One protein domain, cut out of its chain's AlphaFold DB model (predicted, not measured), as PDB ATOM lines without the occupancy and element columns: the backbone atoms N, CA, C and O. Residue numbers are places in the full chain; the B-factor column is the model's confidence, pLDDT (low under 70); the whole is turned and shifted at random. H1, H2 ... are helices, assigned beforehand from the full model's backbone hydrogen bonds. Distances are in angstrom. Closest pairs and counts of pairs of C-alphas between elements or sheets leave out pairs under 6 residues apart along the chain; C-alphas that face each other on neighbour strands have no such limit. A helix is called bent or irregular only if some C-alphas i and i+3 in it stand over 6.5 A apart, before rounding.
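This is residues 311 to 420 and 544 to 556 of the 1258 residues of the protein "Golgi protein 1" of Plasmodium falciparum (isolate 3D7) (UniProt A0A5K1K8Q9). The longest helix, the bent H2, wraps two sides of a helical core: its first arm H2a and helix H4 cross the hairpin of H5 and H6 at nearly right angles, while its second arm H2b runs more loosely past H4 and H6. Short H3 lies at one far end of the long axis; at the other, H1 leads away from the core and meets H7 at an open corner, with residues 550 to 556 sticking out. The printed part has 123 residues with seven named helices, H1 to H7 in chain order, no named strand, and the class all helix. It is compact, with a radius of gyration of the C-alphas of 15.3 A, yet elongated, spanning 49 by 29 by 26 A.

H2, residues 328 to 354, was assigned as one helix by its hydrogen bonds but is bent, C-alphas 339 and 342 being 7.8 A apart; its arms H2a, residues 328 to 339, and H2b, residues 342 to 354, stand at a steep tilt of 53 degrees. H2b is irregular, with C-alphas 343 and 346 7.5 A apart. H2a touches residues 410 to 414 of H6, residues 400 to 415, about perpendicular at 84 degrees; the closest C-alphas, of Ile 332 and Leu 414, are 4.7 A apart. With residues 329 to 333 H2a only just touches H4, residues 369 to 378, by 3 pairs of C-alphas within 8 A, at a shallow tilt of 7 degrees, opposite ways; the closest are those of Val 333 and Ile 371, 6.3 A. H5, residues 384 to 392, forms a helical hairpin with H6, at a shallow tilt of 10 degrees; their closest C-alphas, of Ile 391 and Lys 403, are 5.9 A apart. H4 touches H5 about perpendicular at 84 degrees, closest at the C-alphas of Cys 378 and Cys 387, 5.6 A. H2b is close to but not clearly touching H6, and likewise H3, residues 357 to 360. H1, residues 311 to 323, touches H7, residues 544 to 553, with residues 312 to 316, closest at the C-alphas of Phe 316 and Ile 545, 6.7 A. Each O i to N i+4 pair is within hydrogen-bond range in H1, H2a, H4, H5, H6 and H7; H2b has 1 of 9, beside 6 of 10 O i to N i+3 pairs, and H3 is too short for an i+4 pair.

H2a measures 15.6 A from its first to its last C-alpha, H2b 20.1 A, H6 22.5 A and H1 18.1 A. C-alpha 328 is at (-41.379, -27.640, -16.804), C-alpha 311 at (-51.811, -22.401, -38.618) and C-alpha 553 at (-35.762, -17.259, -41.173).

The two C-alphas farthest apart, of Ile 311 and Asn 358, are 49.3 A apart. Residues 421 to 543 are not printed, and C-alphas 420 and 544 are 10.9 A apart across the cut. Of the links that are printed whole, none is long. Mean pLDDT of the printed part is 72.4; 39 residues are under 70, among them 544 to 556.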
ATOM      1  N   ILE A 311     -52.086 -21.033 -39.085       51.99
ATOM      2  CA  ILE A 311     -51.811 -22.401 -38.618       51.99
ATOM      3  C   ILE A 311     -50.603 -22.392 -37.683       51.99
ATOM      4  O   ILE A 311     -50.669 -22.958 -36.590       51.99
ATOM      5  N   TYR A 312     -49.530 -21.702 -38.080       54.85
ATOM      6  CA  TYR A 312     -48.340 -21.542 -37.249       54.85
ATOM      7  C   TYR A 312     -48.671 -20.858 -35.925       54.85
ATOM      8  O   TYR A 312     -48.323 -21.385 -34.875       54.85
ATOM      9  N   ASN A 313     -49.403 -19.742 -35.945       58.58
ATOM     10  CA  ASN A 313     -49.804 -19.039 -34.727       58.58
ATOM     11  C   ASN A 313     -50.700 -19.891 -33.837       58.58
ATOM     12  O   ASN A 313     -50.504 -19.915 -32.625       58.58
ATOM     13  N   LYS A 314     -51.675 -20.600 -34.418       68.72
ATOM     14  CA  LYS A 314     -52.552 -21.492 -33.658       68.72
ATOM     15  C   LYS A 314     -51.732 -22.571 -32.954       68.72
ATOM     16  O   LYS A 314     -51.919 -22.775 -31.759       68.72
ATOM     17  N   LYS A 315     -50.789 -23.200 -33.661       61.40
ATOM     18  CA  LYS A 315     -49.890 -24.215 -33.093       61.40
ATOM     19  C   LYS A 315     -48.901 -23.624 -32.090       61.40
ATOM     20  O   LYS A 315     -48.665 -24.232 -31.054       61.40
ATOM     21  N   PHE A 316     -48.396 -22.417 -32.325       64.95
ATOM     22  CA  PHE A 316     -47.566 -21.691 -31.367       64.95
ATOM     23  C   PHE A 316     -48.311 -21.405 -30.064       64.95
ATOM     24  O   PHE A 316     -47.782 -21.683 -28.995       64.95
ATOM     25  N   VAL A 317     -49.555 -20.926 -30.138       71.35
ATOM     26  CA  VAL A 317     -50.410 -20.705 -28.961       71.35
ATOM     27  C   VAL A 317     -50.751 -22.026 -28.267       71.35
ATOM     28  O   VAL A 317     -50.752 -22.094 -27.041       71.35
ATOM     29  N   GLU A 318     -51.008 -23.090 -29.029       73.61
ATOM     30  CA  GLU A 318     -51.252 -24.436 -28.496       73.61
ATOM     31  C   GLU A 318     -50.041 -24.952 -27.710       73.61
ATOM     32  O   GLU A 318     -50.198 -25.374 -26.563       73.61
ATOM     33  N   LEU A 319     -48.832 -24.832 -28.272       74.38
ATOM     34  CA  LEU A 319     -47.605 -25.174 -27.561       74.38
ATOM     35  C   LEU A 319     -47.419 -24.289 -26.336       74.38
ATOM     36  O   LEU A 319     -47.173 -24.810 -25.257       74.38
ATOM     37  N   TYR A 320     -47.546 -22.971 -26.488       73.87
ATOM     38  CA  TYR A 320     -47.387 -22.011 -25.397       73.87
ATOM     39  C   TYR A 320     -48.275 -22.395 -24.202       73.87
ATOM     40  O   TYR A 320     -47.811 -22.518 -23.069       73.87
ATOM     41  N   ASN A 321     -49.546 -22.710 -24.461       77.79
ATOM     42  CA  ASN A 321     -50.483 -23.159 -23.435       77.79
ATOM     43  C   ASN A 321     -50.131 -24.538 -22.856       77.79
ATOM     44  O   ASN A 321     -50.304 -24.749 -21.655       77.79
ATOM     45  N   ALA A 322     -49.656 -25.478 -23.679       78.22
ATOM     46  CA  ALA A 322     -49.248 -26.809 -23.229       78.22
ATOM     47  C   ALA A 322     -48.006 -26.750 -22.325       78.22
ATOM     48  O   ALA A 322     -47.977 -27.373 -21.263       78.22
ATOM     49  N   LEU A 323     -47.020 -25.927 -22.691       77.81
ATOM     50  CA  LEU A 323     -45.800 -25.698 -21.918       77.81
ATOM     51  C   LEU A 323     -46.075 -25.070 -20.548       77.81
ATOM     52  O   LEU A 323     -45.357 -25.342 -19.589       77.81
ATOM     53  N   ASN A 324     -47.131 -24.265 -20.439       75.24
ATOM     54  CA  ASN A 324     -47.514 -23.616 -19.190       75.24
ATOM     55  C   ASN A 324     -48.178 -24.568 -18.174       75.24
ATOM     56  O   ASN A 324     -48.278 -24.234 -16.997       75.24
ATOM     57  N   LYS A 325     -48.653 -25.741 -18.619       77.78
ATOM     58  CA  LYS A 325     -49.370 -26.724 -17.784       77.78
ATOM     59  C   LYS A 325     -48.488 -27.860 -17.272       77.78
ATOM     60  O   LYS A 325     -48.929 -28.634 -16.427       77.78
ATOM     61  N   VAL A 326     -47.267 -27.990 -17.784       79.17
ATOM     62  CA  VAL A 326     -46.334 -29.038 -17.362       79.17
ATOM     63  C   VAL A 326     -45.428 -28.558 -16.241       79.17
ATOM     64  O   VAL A 326     -45.058 -27.385 -16.172       79.17
ATOM     65  N   LYS A 327     -44.996 -29.495 -15.393       83.75
ATOM     66  CA  LYS A 327     -43.883 -29.278 -14.466       83.75
ATOM     67  C   LYS A 327     -42.584 -29.109 -15.258       83.75
ATOM     68  O   LYS A 327     -41.815 -30.046 -15.460       83.75
ATOM     69  N   TYR A 328     -42.376 -27.904 -15.774       84.98
ATOM     70  CA  TYR A 328     -41.379 -27.640 -16.804       84.98
ATOM     71  C   TYR A 328     -39.945 -27.906 -16.328       84.98
ATOM     72  O   TYR A 328     -39.145 -28.385 -17.120       84.98
ATOM     73  N   ILE A 329     -39.624 -27.668 -15.048       87.72
ATOM     74  CA  ILE A 329     -38.300 -27.993 -14.491       87.72
ATOM     75  C   ILE A 329     -38.060 -29.502 -14.535       87.72
ATOM     76  O   ILE A 329     -37.039 -29.924 -15.063       87.72
ATOM     77  N   GLU A 330     -39.003 -30.314 -14.045       85.65
ATOM     78  CA  GLU A 330     -38.889 -31.780 -14.072       85.65
ATOM     79  C   GLU A 330     -38.728 -32.288 -15.511       85.65
ATOM     80  O   GLU A 330     -37.868 -33.124 -15.778       85.65
ATOM     81  N   ARG A 331     -39.492 -31.730 -16.456       85.31
ATOM     82  CA  ARG A 331     -39.414 -32.091 -17.877       85.31
ATOM     83  C   ARG A 331     -38.097 -31.672 -18.531       85.31
ATOM     84  O   ARG A 331     -37.520 -32.466 -19.266       85.31
ATOM     85  N   ILE A 332     -37.603 -30.465 -18.251       85.03
ATOM     86  CA  ILE A 332     -36.297 -29.997 -18.734       85.03
ATOM     87  C   ILE A 332     -35.190 -30.867 -18.164       85.03
ATOM     88  O   ILE A 332     -34.343 -31.302 -18.926       85.03
ATOM     89  N   VAL A 333     -35.202 -31.142 -16.858       86.27
ATOM     90  CA  VAL A 333     -34.213 -32.009 -16.206       86.27
ATOM     91  C   VAL A 333     -34.262 -33.401 -16.811       86.27
ATOM     92  O   VAL A 333     -33.222 -33.917 -17.200       86.27
ATOM     93  N   HIS A 334     -35.458 -33.973 -16.969       81.11
ATOM     94  CA  HIS A 334     -35.627 -35.258 -17.629       81.11
ATOM     95  C   HIS A 334     -35.011 -35.227 -19.020       81.11
ATOM     96  O   HIS A 334     -34.148 -36.044 -19.309       81.11
ATOM     97  N   CYS A 335     -35.392 -34.261 -19.858       75.89
ATOM     98  CA  CYS A 335     -34.919 -34.226 -21.229       75.89
ATOM     99  C   CYS A 335     -33.415 -33.952 -21.328       75.89
ATOM    100  O   CYS A 335     -32.709 -34.559 -22.127       75.89
ATOM    101  N   TYR A 336     -32.918 -33.059 -20.481       79.57
ATOM    102  CA  TYR A 336     -31.526 -32.661 -20.441       79.57
ATOM    103  C   TYR A 336     -30.623 -33.794 -19.964       79.57
ATOM    104  O   TYR A 336     -29.715 -34.206 -20.684       79.57
ATOM    105  N   SER A 337     -30.895 -34.336 -18.775       76.77
ATOM    106  CA  SER A 337     -30.114 -35.431 -18.195       76.77
ATOM    107  C   SER A 337     -30.109 -36.651 -19.104       76.77
ATOM    108  O   SER A 337     -29.089 -37.321 -19.229       76.77
ATOM    109  N   LYS A 338     -31.246 -36.916 -19.748       65.60
ATOM    110  CA  LYS A 338     -31.451 -38.068 -20.610       65.60
ATOM    111  C   LYS A 338     -30.820 -37.856 -21.976       65.60
ATOM    112  O   LYS A 338     -29.908 -38.604 -22.297       65.60
ATOM    113  N   TYR A 339     -31.269 -36.856 -22.734       63.54
ATOM    114  CA  TYR A 339     -31.027 -36.736 -24.174       63.54
ATOM    115  C   TYR A 339     -29.969 -35.705 -24.563       63.54
ATOM    116  O   TYR A 339     -29.261 -35.925 -25.541       63.54
ATOM    117  N   THR A 340     -29.874 -34.565 -23.869       65.33
ATOM    118  CA  THR A 340     -29.150 -33.407 -24.430       65.33
ATOM    119  C   THR A 340     -27.892 -32.976 -23.682       65.33
ATOM    120  O   THR A 340     -27.141 -32.160 -24.212       65.33
ATOM    121  N   SER A 341     -27.623 -33.526 -22.495       72.47
ATOM    122  CA  SER A 341     -26.490 -33.147 -21.636       72.47
ATOM    123  C   SER A 341     -25.149 -33.087 -22.366       72.47
ATOM    124  O   SER A 341     -24.428 -32.095 -22.245       72.47
ATOM    125  N   LYS A 342     -24.871 -34.080 -23.216       59.89
ATOM    126  CA  LYS A 342     -23.645 -34.158 -24.025       59.89
ATOM    127  C   LYS A 342     -23.474 -32.992 -25.008       59.89
ATOM    128  O   LYS A 342     -22.352 -32.541 -25.208       59.89
ATOM    129  N   TYR A 343     -24.552 -32.444 -25.584       60.99
ATOM    130  CA  TYR A 343     -24.454 -31.323 -26.539       60.99
ATOM    131  C   TYR A 343     -23.928 -30.037 -25.898       60.99
ATOM    132  O   TYR A 343     -23.443 -29.148 -26.596       60.99
ATOM    133  N   TYR A 344     -24.035 -29.924 -24.573       68.23
ATOM    134  CA  TYR A 344     -23.661 -28.719 -23.851       68.23
ATOM    135  C   TYR A 344     -22.314 -28.830 -23.131       68.23
ATOM    136  O   TYR A 344     -21.872 -27.818 -22.586       68.23
ATOM    137  N   GLU A 345     -21.630 -29.985 -23.169       65.05
ATOM    138  CA  GLU A 345     -20.342 -30.217 -22.485       65.05
ATOM    139  C   GLU A 345     -19.306 -29.131 -22.806       65.05
ATOM    140  O   GLU A 345     -18.744 -28.519 -21.898       65.05
ATOM    141  N   GLY A 346     -19.134 -28.795 -24.090       64.19
ATOM    142  CA  GLY A 346     -18.207 -27.742 -24.524       64.19
ATOM    143  C   GLY A 346     -18.588 -26.331 -24.056       64.19
ATOM    144  O   GLY A 346     -17.740 -25.443 -23.996       64.19
ATOM    145  N   THR A 347     -19.849 -26.113 -23.669       69.04
ATOM    146  CA  THR A 347     -20.337 -24.805 -23.205       69.04
ATOM    147  C   THR A 347     -20.211 -24.642 -21.688       69.04
ATOM    148  O   THR A 347     -20.194 -23.511 -21.205       69.04
ATOM    149  N   ILE A 348     -20.064 -25.733 -20.922       76.41
ATOM    150  CA  ILE A 348     -20.028 -25.729 -19.445       76.41
ATOM    151  C   ILE A 348     -19.007 -24.719 -18.895       76.41
ATOM    152  O   ILE A 348     -19.327 -23.959 -17.980       76.41
ATOM    153  N   LYS A 349     -17.810 -24.645 -19.500       75.80
ATOM    154  CA  LYS A 349     -16.710 -23.772 -19.051       75.80
ATOM    155  C   LYS A 349     -17.102 -22.293 -18.968       75.80
ATOM    156  O   LYS A 349     -16.654 -21.592 -18.067       75.80
ATOM    157  N   TYR A 350     -17.960 -21.823 -19.876       78.53
ATOM    158  CA  TYR A 350     -18.425 -20.436 -19.891       78.53
ATOM    159  C   TYR A 350     -19.309 -20.097 -18.679       78.53
ATOM    160  O   TYR A 350     -19.341 -18.956 -18.226       78.53
ATOM    161  N   PHE A 351     -20.027 -21.080 -18.133       83.72
ATOM    162  CA  PHE A 351     -21.038 -20.863 -17.097       83.72
ATOM    163  C   PHE A 351     -20.494 -20.925 -15.666       83.72
ATOM    164  O   PHE A 351     -21.217 -20.563 -14.737       83.72
ATOM    165  N   TYR A 352     -19.224 -21.302 -15.465       81.28
ATOM    166  CA  TYR A 352     -18.591 -21.345 -14.135       81.28
ATOM    167  C   TYR A 352     -18.650 -20.014 -13.391       81.28
ATOM    168  O   TYR A 352     -18.721 -19.972 -12.168       81.28
ATOM    169  N   LYS A 353     -18.690 -18.920 -14.139       80.46
ATOM    170  CA  LYS A 353     -18.818 -17.558 -13.640       80.46
ATOM    171  C   LYS A 353     -20.046 -17.236 -12.817       80.46
ATOM    172  O   LYS A 353     -20.018 -16.336 -11.985       80.46
ATOM    173  N   TYR A 354     -21.116 -17.971 -13.082       83.07
ATOM    174  CA  TYR A 354     -22.407 -17.810 -12.428       83.07
ATOM    175  C   TYR A 354     -22.547 -18.701 -11.203       83.07
ATOM    176  O   TYR A 354     -23.561 -18.643 -10.511       83.07
ATOM    177  N   LEU A 355     -21.549 -19.549 -10.947       80.86
ATOM    178  CA  LEU A 355     -21.523 -20.399  -9.778       80.86
ATOM    179  C   LEU A 355     -20.891 -19.650  -8.598       80.86
ATOM    180  O   LEU A 355     -19.852 -19.005  -8.771       80.86
ATOM    181  N   PRO A 356     -21.467 -19.772  -7.389       79.28
ATOM    182  CA  PRO A 356     -20.802 -19.361  -6.155       79.28
ATOM    183  C   PRO A 356     -19.411 -20.004  -6.050       79.28
ATOM    184  O   PRO A 356     -19.255 -21.165  -6.437       79.28
ATOM    185  N   GLU A 357     -18.411 -19.293  -5.514       75.29
ATOM    186  CA  GLU A 357     -17.023 -19.792  -5.475       75.29
ATOM    187  C   GLU A 357     -16.897 -21.173  -4.816       75.29
ATOM    188  O   GLU A 357     -16.222 -22.043  -5.356       75.29
ATOM    189  N   ASN A 358     -17.655 -21.439  -3.747       80.81
ATOM    190  CA  ASN A 358     -17.668 -22.737  -3.062       80.81
ATOM    191  C   ASN A 358     -18.267 -23.904  -3.878       80.81
ATOM    192  O   ASN A 358     -18.176 -25.052  -3.452       80.81
ATOM    193  N   LYS A 359     -18.914 -23.641  -5.022       79.06
ATOM    194  CA  LYS A 359     -19.456 -24.673  -5.924       79.06
ATOM    195  C   LYS A 359     -18.664 -24.842  -7.213       79.06
ATOM    196  O   LYS A 359     -18.931 -25.806  -7.931       79.06
ATOM    197  N   LYS A 360     -17.729 -23.938  -7.528       75.17
ATOM    198  CA  LYS A 360     -16.975 -23.976  -8.791       75.17
ATOM    199  C   LYS A 360     -16.182 -25.273  -8.947       75.17
ATOM    200  O   LYS A 360     -16.296 -25.902  -9.992       75.17
ATOM    201  N   GLU A 361     -15.478 -25.707  -7.902       70.34
ATOM    202  CA  GLU A 361     -14.713 -26.964  -7.917       70.34
ATOM    203  C   GLU A 361     -15.620 -28.193  -8.087       70.34
ATOM    204  O   GLU A 361     -15.360 -29.051  -8.923       70.34
ATOM    205  N   VAL A 362     -16.748 -28.253  -7.365       74.82
ATOM    206  CA  VAL A 362     -17.684 -29.399  -7.408       74.82
ATOM    207  C   VAL A 362     -18.404 -29.523  -8.760       74.82
ATOM    208  O   VAL A 362     -18.781 -30.616  -9.183       74.82
ATOM    209  N   MET A 363     -18.644 -28.397  -9.434       72.99
ATOM    210  CA  MET A 363     -19.354 -28.343 -10.717       72.99
ATOM    211  C   MET A 363     -18.413 -28.373 -11.926       72.99
ATOM    212  O   MET A 363     -18.892 -28.347 -13.063       72.99
ATOM    213  N   GLN A 364     -17.095 -28.429 -11.711       66.09
ATOM    214  CA  GLN A 364     -16.122 -28.473 -12.792       66.09
ATOM    215  C   GLN A 364     -16.335 -29.750 -13.622       66.09
ATOM    216  O   GLN A 364     -16.254 -30.866 -13.118       66.09
ATOM    217  N   ASN A 365     -16.670 -29.570 -14.900       61.76
ATOM    218  CA  ASN A 365     -17.030 -30.608 -15.873       61.76
ATOM    219  C   ASN A 365     -18.282 -31.430 -15.510       61.76
ATOM    220  O   ASN A 365     -18.514 -32.487 -16.092       61.76
ATOM    221  N   ASN A 366     -19.116 -30.951 -14.580       72.38
ATOM    222  CA  ASN A 366     -20.357 -31.626 -14.226       72.38
ATOM    223  C   ASN A 366     -21.499 -31.151 -15.146       72.38
ATOM    224  O   ASN A 366     -21.895 -29.981 -15.066       72.38
ATOM    225  N   PRO A 367     -22.102 -32.025 -15.979       67.85
ATOM    226  CA  PRO A 367     -23.230 -31.641 -16.825       67.85
ATOM    227  C   PRO A 367     -24.424 -31.133 -16.006       67.85
ATOM    228  O   PRO A 367     -25.240 -30.370 -16.516       67.85
ATOM    229  N   ASN A 368     -24.525 -31.439 -14.712       80.06
ATOM    230  CA  ASN A 368     -25.602 -30.921 -13.865       80.06
ATOM    231  C   ASN A 368     -25.515 -29.406 -13.591       80.06
ATOM    232  O   ASN A 368     -26.415 -28.869 -12.942       80.06
ATOM    233  N   ILE A 369     -24.505 -28.689 -14.106       83.17
ATOM    234  CA  ILE A 369     -24.402 -27.226 -13.989       83.17
ATOM    235  C   ILE A 369     -25.674 -26.507 -14.464       83.17
ATOM    236  O   ILE A 369     -26.172 -25.624 -13.771       83.17
ATOM    237  N   PHE A 370     -26.262 -26.910 -15.596       86.82
ATOM    238  CA  PHE A 370     -27.455 -26.249 -16.133       86.82
ATOM    239  C   PHE A 370     -28.714 -26.585 -15.333       86.82
ATOM    240  O   PHE A 370     -29.582 -25.729 -15.172       86.82
ATOM    241  N   ILE A 371     -28.781 -27.788 -14.753       85.30
ATOM    242  CA  ILE A 371     -29.830 -28.161 -13.793       85.30
ATOM    243  C   ILE A 371     -29.720 -27.278 -12.548       85.30
ATOM    244  O   ILE A 371     -30.720 -26.733 -12.083       85.30
ATOM    245  N   TYR A 372     -28.503 -27.087 -12.031       85.71
ATOM    246  CA  TYR A 372     -28.252 -26.207 -10.895       85.71
ATOM    247  C   TYR A 372     -28.622 -24.751 -11.204       85.71
ATOM    248  O   TYR A 372     -29.274 -24.110 -10.379       85.71
ATOM    249  N   LEU A 373     -28.270 -24.237 -12.386       87.95
ATOM    250  CA  LEU A 373     -28.618 -22.880 -12.815       87.95
ATOM    251  C   LEU A 373     -30.130 -22.699 -12.985       87.95
ATOM    252  O   LEU A 373     -30.678 -21.730 -12.463       87.95
ATOM    253  N   ILE A 374     -30.825 -23.640 -13.636       88.09
ATOM    254  CA  ILE A 374     -32.292 -23.598 -13.734       88.09
ATOM    255  C   ILE A 374     -32.928 -23.632 -12.352       88.09
ATOM    256  O   ILE A 374     -33.802 -22.814 -12.082       88.09
ATOM    257  N   ASN A 375     -32.505 -24.534 -11.466       87.17
ATOM    258  CA  ASN A 375     -33.074 -24.613 -10.124       87.17
ATOM    259  C   ASN A 375     -32.796 -23.328  -9.331       87.17
ATOM    260  O   ASN A 375     -33.696 -22.790  -8.696       87.17
ATOM    261  N   SER A 376     -31.590 -22.769  -9.427       84.87
ATOM    262  CA  SER A 376     -31.229 -21.535  -8.717       84.87
ATOM    263  C   SER A 376     -32.046 -20.332  -9.196       84.87
ATOM    264  O   SER A 376     -32.500 -19.521  -8.389       84.87
ATOM    265  N   VAL A 377     -32.273 -20.217 -10.506       86.27
ATOM    266  CA  VAL A 377     -33.017 -19.088 -11.075       86.27
ATOM    267  C   VAL A 377     -34.530 -19.307 -10.977       86.27
ATOM    268  O   VAL A 377     -35.261 -18.343 -10.735       86.27
ATOM    269  N   CYS A 378     -35.012 -20.545 -11.107       89.84
ATOM    270  CA  CYS A 378     -36.419 -20.840 -11.373       89.84
ATOM    271  C   CYS A 378     -37.136 -21.785 -10.392       89.84
ATOM    272  O   CYS A 378     -38.333 -21.975 -10.589       89.84
ATOM    273  N   ALA A 379     -36.507 -22.315  -9.330       82.13
ATOM    274  CA  ALA A 379     -37.131 -23.299  -8.417       82.13
ATOM    275  C   ALA A 379     -38.523 -22.906  -7.877       82.13
ATOM    276  O   ALA A 379     -39.383 -23.767  -7.736       82.13
ATOM    277  N   ASN A 380     -38.761 -21.615  -7.615       82.91
ATOM    278  CA  ASN A 380     -40.020 -21.116  -7.039       82.91
ATOM    279  C   ASN A 380     -40.934 -20.425  -8.066       82.91
ATOM    280  O   ASN A 380     -41.800 -19.635  -7.692       82.91
ATOM    281  N   ILE A 381     -40.722 -20.656  -9.366       86.51
ATOM    282  CA  ILE A 381     -41.506 -20.015 -10.425       86.51
ATOM    283  C   ILE A 381     -42.496 -21.033 -11.001       86.51
ATOM    284  O   ILE A 381     -42.078 -22.077 -11.487       86.51
ATOM    285  N   PRO A 382     -43.812 -20.754 -10.986       81.13
ATOM    286  CA  PRO A 382     -44.823 -21.764 -11.309       81.13
ATOM    287  C   PRO A 382     -44.929 -22.100 -12.803       81.13
ATOM    288  O   PRO A 382     -45.561 -23.085 -13.163       81.13
ATOM    289  N   SER A 383     -44.341 -21.291 -13.685       83.12
ATOM    290  CA  SER A 383     -44.485 -21.430 -15.138       83.12
ATOM    291  C   SER A 383     -43.183 -21.150 -15.872       83.12
ATOM    292  O   SER A 383     -42.480 -20.196 -15.518       83.12
ATOM    293  N   VAL A 384     -42.947 -21.860 -16.979       83.75
ATOM    294  CA  VAL A 384     -41.785 -21.626 -17.848       83.75
ATOM    295  C   VAL A 384     -41.705 -20.178 -18.334       83.75
ATOM    296  O   VAL A 384     -40.627 -19.592 -18.330       83.75
ATOM    297  N   HIS A 385     -42.836 -19.561 -18.685       83.00
ATOM    298  CA  HIS A 385     -42.842 -18.207 -19.239       83.00
ATOM    299  C   HIS A 385     -42.421 -17.161 -18.204       83.00
ATOM    300  O   HIS A 385     -41.528 -16.373 -18.491       83.00
ATOM    301  N   LYS A 386     -42.934 -17.229 -16.966       84.25
ATOM    302  CA  LYS A 386     -42.442 -16.377 -15.863       84.25
ATOM    303  C   LYS A 386     -40.964 -16.625 -15.536       84.25
ATOM    304  O   LYS A 386     -40.269 -15.710 -15.108       84.25
ATOM    305  N   CYS A 387     -40.467 -17.853 -15.723       86.90
ATOM    306  CA  CYS A 387     -39.047 -18.172 -15.527       86.90
ATOM    307  C   CYS A 387     -38.189 -17.507 -16.609       86.90
ATOM    308  O   CYS A 387     -37.182 -16.878 -16.295       86.90
ATOM    309  N   VAL A 388     -38.639 -17.556 -17.863       83.00
ATOM    310  CA  VAL A 388     -38.021 -16.846 -18.987       83.00
ATOM    311  C   VAL A 388     -38.070 -15.326 -18.790       83.00
ATOM    312  O   VAL A 388     -37.044 -14.676 -18.953       83.00
ATOM    313  N   GLU A 389     -39.204 -14.755 -18.376       78.04
ATOM    314  CA  GLU A 389     -39.324 -13.323 -18.046       78.04
ATOM    315  C   GLU A 389     -38.348 -12.912 -16.940       78.04
ATOM    316  O   GLU A 389     -37.647 -11.909 -17.080       78.04
ATOM    317  N   LYS A 390     -38.226 -13.727 -15.881       85.76
ATOM    318  CA  LYS A 390     -37.233 -13.494 -14.830       85.76
ATOM    319  C   LYS A 390     -35.819 -13.481 -15.402       85.76
ATOM    320  O   LYS A 390     -35.081 -12.551 -15.103       85.76
ATOM    321  N   ILE A 391     -35.455 -14.462 -16.232       82.34
ATOM    322  CA  ILE A 391     -34.131 -14.534 -16.874       82.34
ATOM    323  C   ILE A 391     -33.856 -13.287 -17.718       82.34
ATOM    324  O   ILE A 391     -32.761 -12.734 -17.642       82.34
ATOM    325  N   ILE A 392     -34.846 -12.809 -18.476       74.58
ATOM    326  CA  ILE A 392     -34.728 -11.576 -19.268       74.58
ATOM    327  C   ILE A 392     -34.433 -10.372 -18.354       74.58
ATOM    328  O   ILE A 392     -33.552  -9.569 -18.675       74.58
ATOM    329  N   SER A 393     -35.110 -10.290 -17.203       79.11
ATOM    330  CA  SER A 393     -34.958  -9.215 -16.207       79.11
ATOM    331  C   SER A 393     -33.730  -9.318 -15.288       79.11
ATOM    332  O   SER A 393     -33.534  -8.441 -14.453       79.11
ATOM    333  N   LEU A 394     -32.920 -10.381 -15.382       82.13
ATOM    334  CA  LEU A 394     -31.716 -10.516 -14.551       82.13
ATOM    335  C   LEU A 394     -30.675  -9.472 -14.950       82.13
ATOM    336  O   LEU A 394     -30.223  -9.490 -16.083       82.13
ATOM    337  N   ASP A 395     -30.216  -8.632 -14.036       77.70
ATOM    338  CA  ASP A 395     -29.134  -7.678 -14.306       77.70
ATOM    339  C   ASP A 395     -27.865  -8.021 -13.501       77.70
ATOM    340  O   ASP A 395     -27.827  -8.989 -12.735       77.70
ATOM    341  N   GLY A 396     -26.790  -7.253 -13.695       74.78
ATOM    342  CA  GLY A 396     -25.512  -7.450 -13.007       74.78
ATOM    343  C   GLY A 396     -24.608  -8.458 -13.718       74.78
ATOM    344  O   GLY A 396     -24.258  -8.259 -14.876       74.78
ATOM    345  N   ILE A 397     -24.208  -9.532 -13.026       76.89
ATOM    346  CA  ILE A 397     -23.254 -10.524 -13.558       76.89
ATOM    347  C   ILE A 397     -23.781 -11.269 -14.800       76.89
ATOM    348  O   ILE A 397     -22.988 -11.747 -15.609       76.89
ATOM    349  N   TYR A 398     -25.107 -11.376 -14.956       82.85
ATOM    350  CA  TYR A 398     -25.784 -12.127 -16.019       82.85
ATOM    351  C   TYR A 398     -25.830 -11.346 -17.337       82.85
ATOM    352  O   TYR A 398     -26.744 -10.561 -17.591       82.85
ATOM    353  N   ASP A 399     -24.846 -11.590 -18.197       75.81
ATOM    354  CA  ASP A 399     -24.759 -10.958 -19.508       75.81
ATOM    355  C   ASP A 399     -25.805 -11.467 -20.516       75.81
ATOM    356  O   ASP A 399     -26.564 -12.418 -20.295       75.81
ATOM    357  N   LEU A 400     -25.844 -10.801 -21.672       67.65
ATOM    358  CA  LEU A 400     -26.777 -11.112 -22.750       67.65
ATOM    359  C   LEU A 400     -26.617 -12.546 -23.282       67.65
ATOM    360  O   LEU A 400     -27.604 -13.155 -23.699       67.65
ATOM    361  N   TYR A 401     -25.401 -13.099 -23.265       69.96
ATOM    362  CA  TYR A 401     -25.161 -14.461 -23.730       69.96
ATOM    363  C   TYR A 401     -25.772 -15.477 -22.765       69.96
ATOM    364  O   TYR A 401     -26.473 -16.379 -23.220       69.96
ATOM    365  N   PHE A 402     -25.590 -15.309 -21.450       80.24
ATOM    366  CA  PHE A 402     -26.253 -16.140 -20.447       80.24
ATOM    367  C   PHE A 402     -27.768 -16.114 -20.618       80.24
ATOM    368  O   PHE A 402     -28.392 -17.175 -20.679       80.24
ATOM    369  N   LYS A 403     -28.360 -14.919 -20.750       73.23
ATOM    370  CA  LYS A 403     -29.809 -14.765 -20.945       73.23
ATOM    371  C   LYS A 403     -30.279 -15.544 -22.171       73.23
ATOM    372  O   LYS A 403     -31.168 -16.386 -22.062       73.23
ATOM    373  N   ASN A 404     -29.644 -15.320 -23.321       67.17
ATOM    374  CA  ASN A 404     -30.004 -15.993 -24.566       67.17
ATOM    375  C   ASN A 404     -29.826 -17.510 -24.466       67.17
ATOM    376  O   ASN A 404     -30.729 -18.258 -24.835       67.17
ATOM    377  N   PHE A 405     -28.693 -17.980 -23.945       77.77
ATOM    378  CA  PHE A 405     -28.444 -19.406 -23.788       77.77
ATOM    379  C   PHE A 405     -29.490 -20.055 -22.883       77.77
ATOM    380  O   PHE A 405     -30.089 -21.045 -23.284       77.77
ATOM    381  N   MET A 406     -29.754 -19.494 -21.698       82.02
ATOM    382  CA  MET A 406     -30.683 -20.089 -20.735       82.02
ATOM    383  C   MET A 406     -32.113 -20.137 -21.273       82.02
ATOM    384  O   MET A 406     -32.795 -21.141 -21.085       82.02
ATOM    385  N   ILE A 407     -32.561 -19.105 -21.994       74.36
ATOM    386  CA  ILE A 407     -33.882 -19.098 -22.641       74.36
ATOM    387  C   ILE A 407     -33.988 -20.231 -23.669       74.36
ATOM    388  O   ILE A 407     -34.971 -20.972 -23.672       74.36
ATOM    389  N   ASN A 408     -32.969 -20.400 -24.516       69.83
ATOM    390  CA  ASN A 408     -32.956 -21.471 -25.513       69.83
ATOM    391  C   ASN A 408     -32.844 -22.848 -24.869       69.83
ATOM    392  O   ASN A 408     -33.591 -23.748 -25.229       69.83
ATOM    393  N   PHE A 409     -31.958 -23.001 -23.888       80.13
ATOM    394  CA  PHE A 409     -31.797 -24.224 -23.119       80.13
ATOM    395  C   PHE A 409     -33.125 -24.656 -22.491       80.13
ATOM    396  O   PHE A 409     -33.500 -25.822 -22.599       80.13
ATOM    397  N   ILE A 410     -33.861 -23.716 -21.891       82.94
ATOM    398  CA  ILE A 410     -35.176 -23.964 -21.299       82.94
ATOM    399  C   ILE A 410     -36.162 -24.436 -22.363       82.94
ATOM    400  O   ILE A 410     -36.704 -25.524 -22.214       82.94
ATOM    401  N   TYR A 411     -36.391 -23.675 -23.439       77.66
ATOM    402  CA  TYR A 411     -37.396 -24.059 -24.438       77.66
ATOM    403  C   TYR A 411     -37.025 -25.331 -25.203       77.66
ATOM    404  O   TYR A 411     -37.892 -26.169 -25.436       77.66
ATOM    405  N   TYR A 412     -35.751 -25.516 -25.546       70.11
ATOM    406  CA  TYR A 412     -35.281 -26.683 -26.285       70.11
ATOM    407  C   TYR A 412     -35.421 -27.965 -25.457       70.11
ATOM    408  O   TYR A 412     -36.055 -28.924 -25.892       70.11
ATOM    409  N   ASN A 413     -34.952 -27.969 -24.208       79.89
ATOM    410  CA  ASN A 413     -35.109 -29.137 -23.339       79.89
ATOM    411  C   ASN A 413     -36.548 -29.337 -22.863       79.89
ATOM    412  O   ASN A 413     -36.971 -30.466 -22.633       79.89
ATOM    413  N   LEU A 414     -37.329 -28.264 -22.749       81.73
ATOM    414  CA  LEU A 414     -38.741 -28.378 -22.425       81.73
ATOM    415  C   LEU A 414     -39.542 -28.972 -23.587       81.73
ATOM    416  O   LEU A 414     -40.434 -29.789 -23.357       81.73
ATOM    417  N   SER A 415     -39.224 -28.588 -24.825       71.16
ATOM    418  CA  SER A 415     -39.832 -29.186 -26.013       71.16
ATOM    419  C   SER A 415     -39.526 -30.675 -26.107       71.16
ATOM    420  O   SER A 415     -40.422 -31.471 -26.368       71.16
ATOM    421  N   CYS A 416     -38.285 -31.046 -25.796       70.88
ATOM    422  CA  CYS A 416     -37.773 -32.400 -25.892       70.88
ATOM    423  C   CYS A 416     -37.957 -33.035 -27.277       70.88
ATOM    424  O   CYS A 416     -38.316 -34.202 -27.366       70.88
ATOM    425  N   VAL A 417     -37.680 -32.273 -28.347       57.37
ATOM    426  CA  VAL A 417     -37.807 -32.707 -29.757       57.37
ATOM    427  C   VAL A 417     -37.143 -34.067 -30.028       57.37
ATOM    428  O   VAL A 417     -37.665 -34.855 -30.806       57.37
ATOM    429  N   TYR A 418     -36.054 -34.408 -29.331       52.34
ATOM    430  CA  TYR A 418     -35.390 -35.714 -29.458       52.34
ATOM    431  C   TYR A 418     -36.215 -36.917 -28.981       52.34
ATOM    432  O   TYR A 418     -35.933 -38.036 -29.389       52.34
ATOM    433  N   ASN A 419     -37.214 -36.711 -28.120       51.22
ATOM    434  CA  ASN A 419     -38.139 -37.769 -27.717       51.22
ATOM    435  C   ASN A 419     -39.299 -37.946 -28.716       51.22
ATOM    436  O   ASN A 419     -40.159 -38.803 -28.523       51.22
ATOM    437  N   CYS A 420     -39.372 -37.138 -29.779       52.30
ATOM    438  CA  CYS A 420     -40.384 -37.337 -30.807       52.30
ATOM    439  C   CYS A 420     -39.981 -38.531 -31.654       52.30
ATOM    440  O   CYS A 420     -39.050 -38.442 -32.448       52.30
ATOM    441  N   PHE A 544     -43.079 -29.056 -34.793       55.22
ATOM    442  CA  PHE A 544     -43.857 -28.299 -35.768       55.22
ATOM    443  C   PHE A 544     -43.334 -26.870 -35.973       55.22
ATOM    444  O   PHE A 544     -43.109 -26.398 -37.095       55.22
ATOM    445  N   ILE A 545     -43.155 -26.166 -34.862       54.39
ATOM    446  CA  ILE A 545     -42.774 -24.759 -34.856       54.39
ATOM    447  C   ILE A 545     -41.317 -24.574 -35.280       54.39
ATOM    448  O   ILE A 545     -41.043 -23.667 -36.064       54.39
ATOM    449  N   GLU A 546     -40.394 -25.429 -34.831       53.68
ATOM    450  CA  GLU A 546     -38.971 -25.322 -35.180       53.68
ATOM    451  C   GLU A 546     -38.742 -25.467 -36.696       53.68
ATOM    452  O   GLU A 546     -38.026 -24.664 -37.302       53.68
ATOM    453  N   TYR A 547     -39.392 -26.450 -37.330       49.72
ATOM    454  CA  TYR A 547     -39.236 -26.704 -38.764       49.72
ATOM    455  C   TYR A 547     -39.855 -25.594 -39.626       49.72
ATOM    456  O   TYR A 547     -39.220 -25.100 -40.560       49.72
ATOM    457  N   ASN A 548     -41.059 -25.116 -39.275       44.28
ATOM    458  CA  ASN A 548     -41.642 -23.944 -39.940       44.28
ATOM    459  C   ASN A 548     -40.792 -22.692 -39.709       44.28
ATOM    460  O   ASN A 548     -40.570 -21.929 -40.645       44.28
ATOM    461  N   GLY A 549     -40.263 -22.502 -38.499       44.88
ATOM    462  CA  GLY A 549     -39.358 -21.406 -38.174       44.88
ATOM    463  C   GLY A 549     -38.185 -21.332 -39.148       44.88
ATOM    464  O   GLY A 549     -37.980 -20.278 -39.748       44.88
ATOM    465  N   LYS A 550     -37.500 -22.460 -39.400       43.32
ATOM    466  CA  LYS A 550     -36.381 -22.567 -40.363       43.32
ATOM    467  C   LYS A 550     -36.760 -22.108 -41.779       43.32
ATOM    468  O   LYS A 550     -35.973 -21.402 -42.409       43.32
ATOM    469  N   LYS A 551     -37.980 -22.416 -42.243       41.78
ATOM    470  CA  LYS A 551     -38.505 -21.988 -43.555       41.78
ATOM    471  C   LYS A 551     -38.659 -20.461 -43.673       41.78
ATOM    472  O   LYS A 551     -38.450 -19.919 -44.752       41.78
ATOM    473  N   TYR A 552     -38.965 -19.757 -42.577       40.20
ATOM    474  CA  TYR A 552     -39.225 -18.305 -42.583       40.20
ATOM    475  C   TYR A 552     -38.069 -17.430 -42.076       40.20
ATOM    476  O   TYR A 552     -38.144 -16.205 -42.215       40.20
ATOM    477  N   VAL A 553     -36.989 -18.011 -41.529       36.27
ATOM    478  CA  VAL A 553     -35.762 -17.259 -41.173       36.27
ATOM    479  C   VAL A 553     -35.231 -16.471 -42.377       36.27
ATOM    480  O   VAL A 553     -34.774 -15.343 -42.214       36.27
ATOM    481  N   HIS A 554     -35.372 -17.013 -43.589       35.69
ATOM    482  CA  HIS A 554     -34.881 -16.390 -44.822       35.69
ATOM    483  C   HIS A 554     -35.698 -15.158 -45.258       35.69
ATOM    484  O   HIS A 554     -35.198 -14.321 -46.000       35.69
ATOM    485  N   SER A 555     -36.937 -15.012 -44.779       34.00
ATOM    486  CA  SER A 555     -37.888 -13.986 -45.237       34.00
ATOM    487  C   SER A 555     -38.253 -12.936 -44.178       34.00
ATOM    488  O   SER A 555     -39.076 -12.056 -44.431       34.00
ATOM    489  N   ASN A 556     -37.689 -13.000 -42.969       32.00
ATOM    490  CA  ASN A 556     -38.132 -12.146 -41.870       32.00
ATOM    491  C   ASN A 556     -37.494 -10.745 -41.895       32.00
ATOM    492  O   ASN A 556     -36.343 -10.549 -41.498       32.00
TER     493      ASN A 556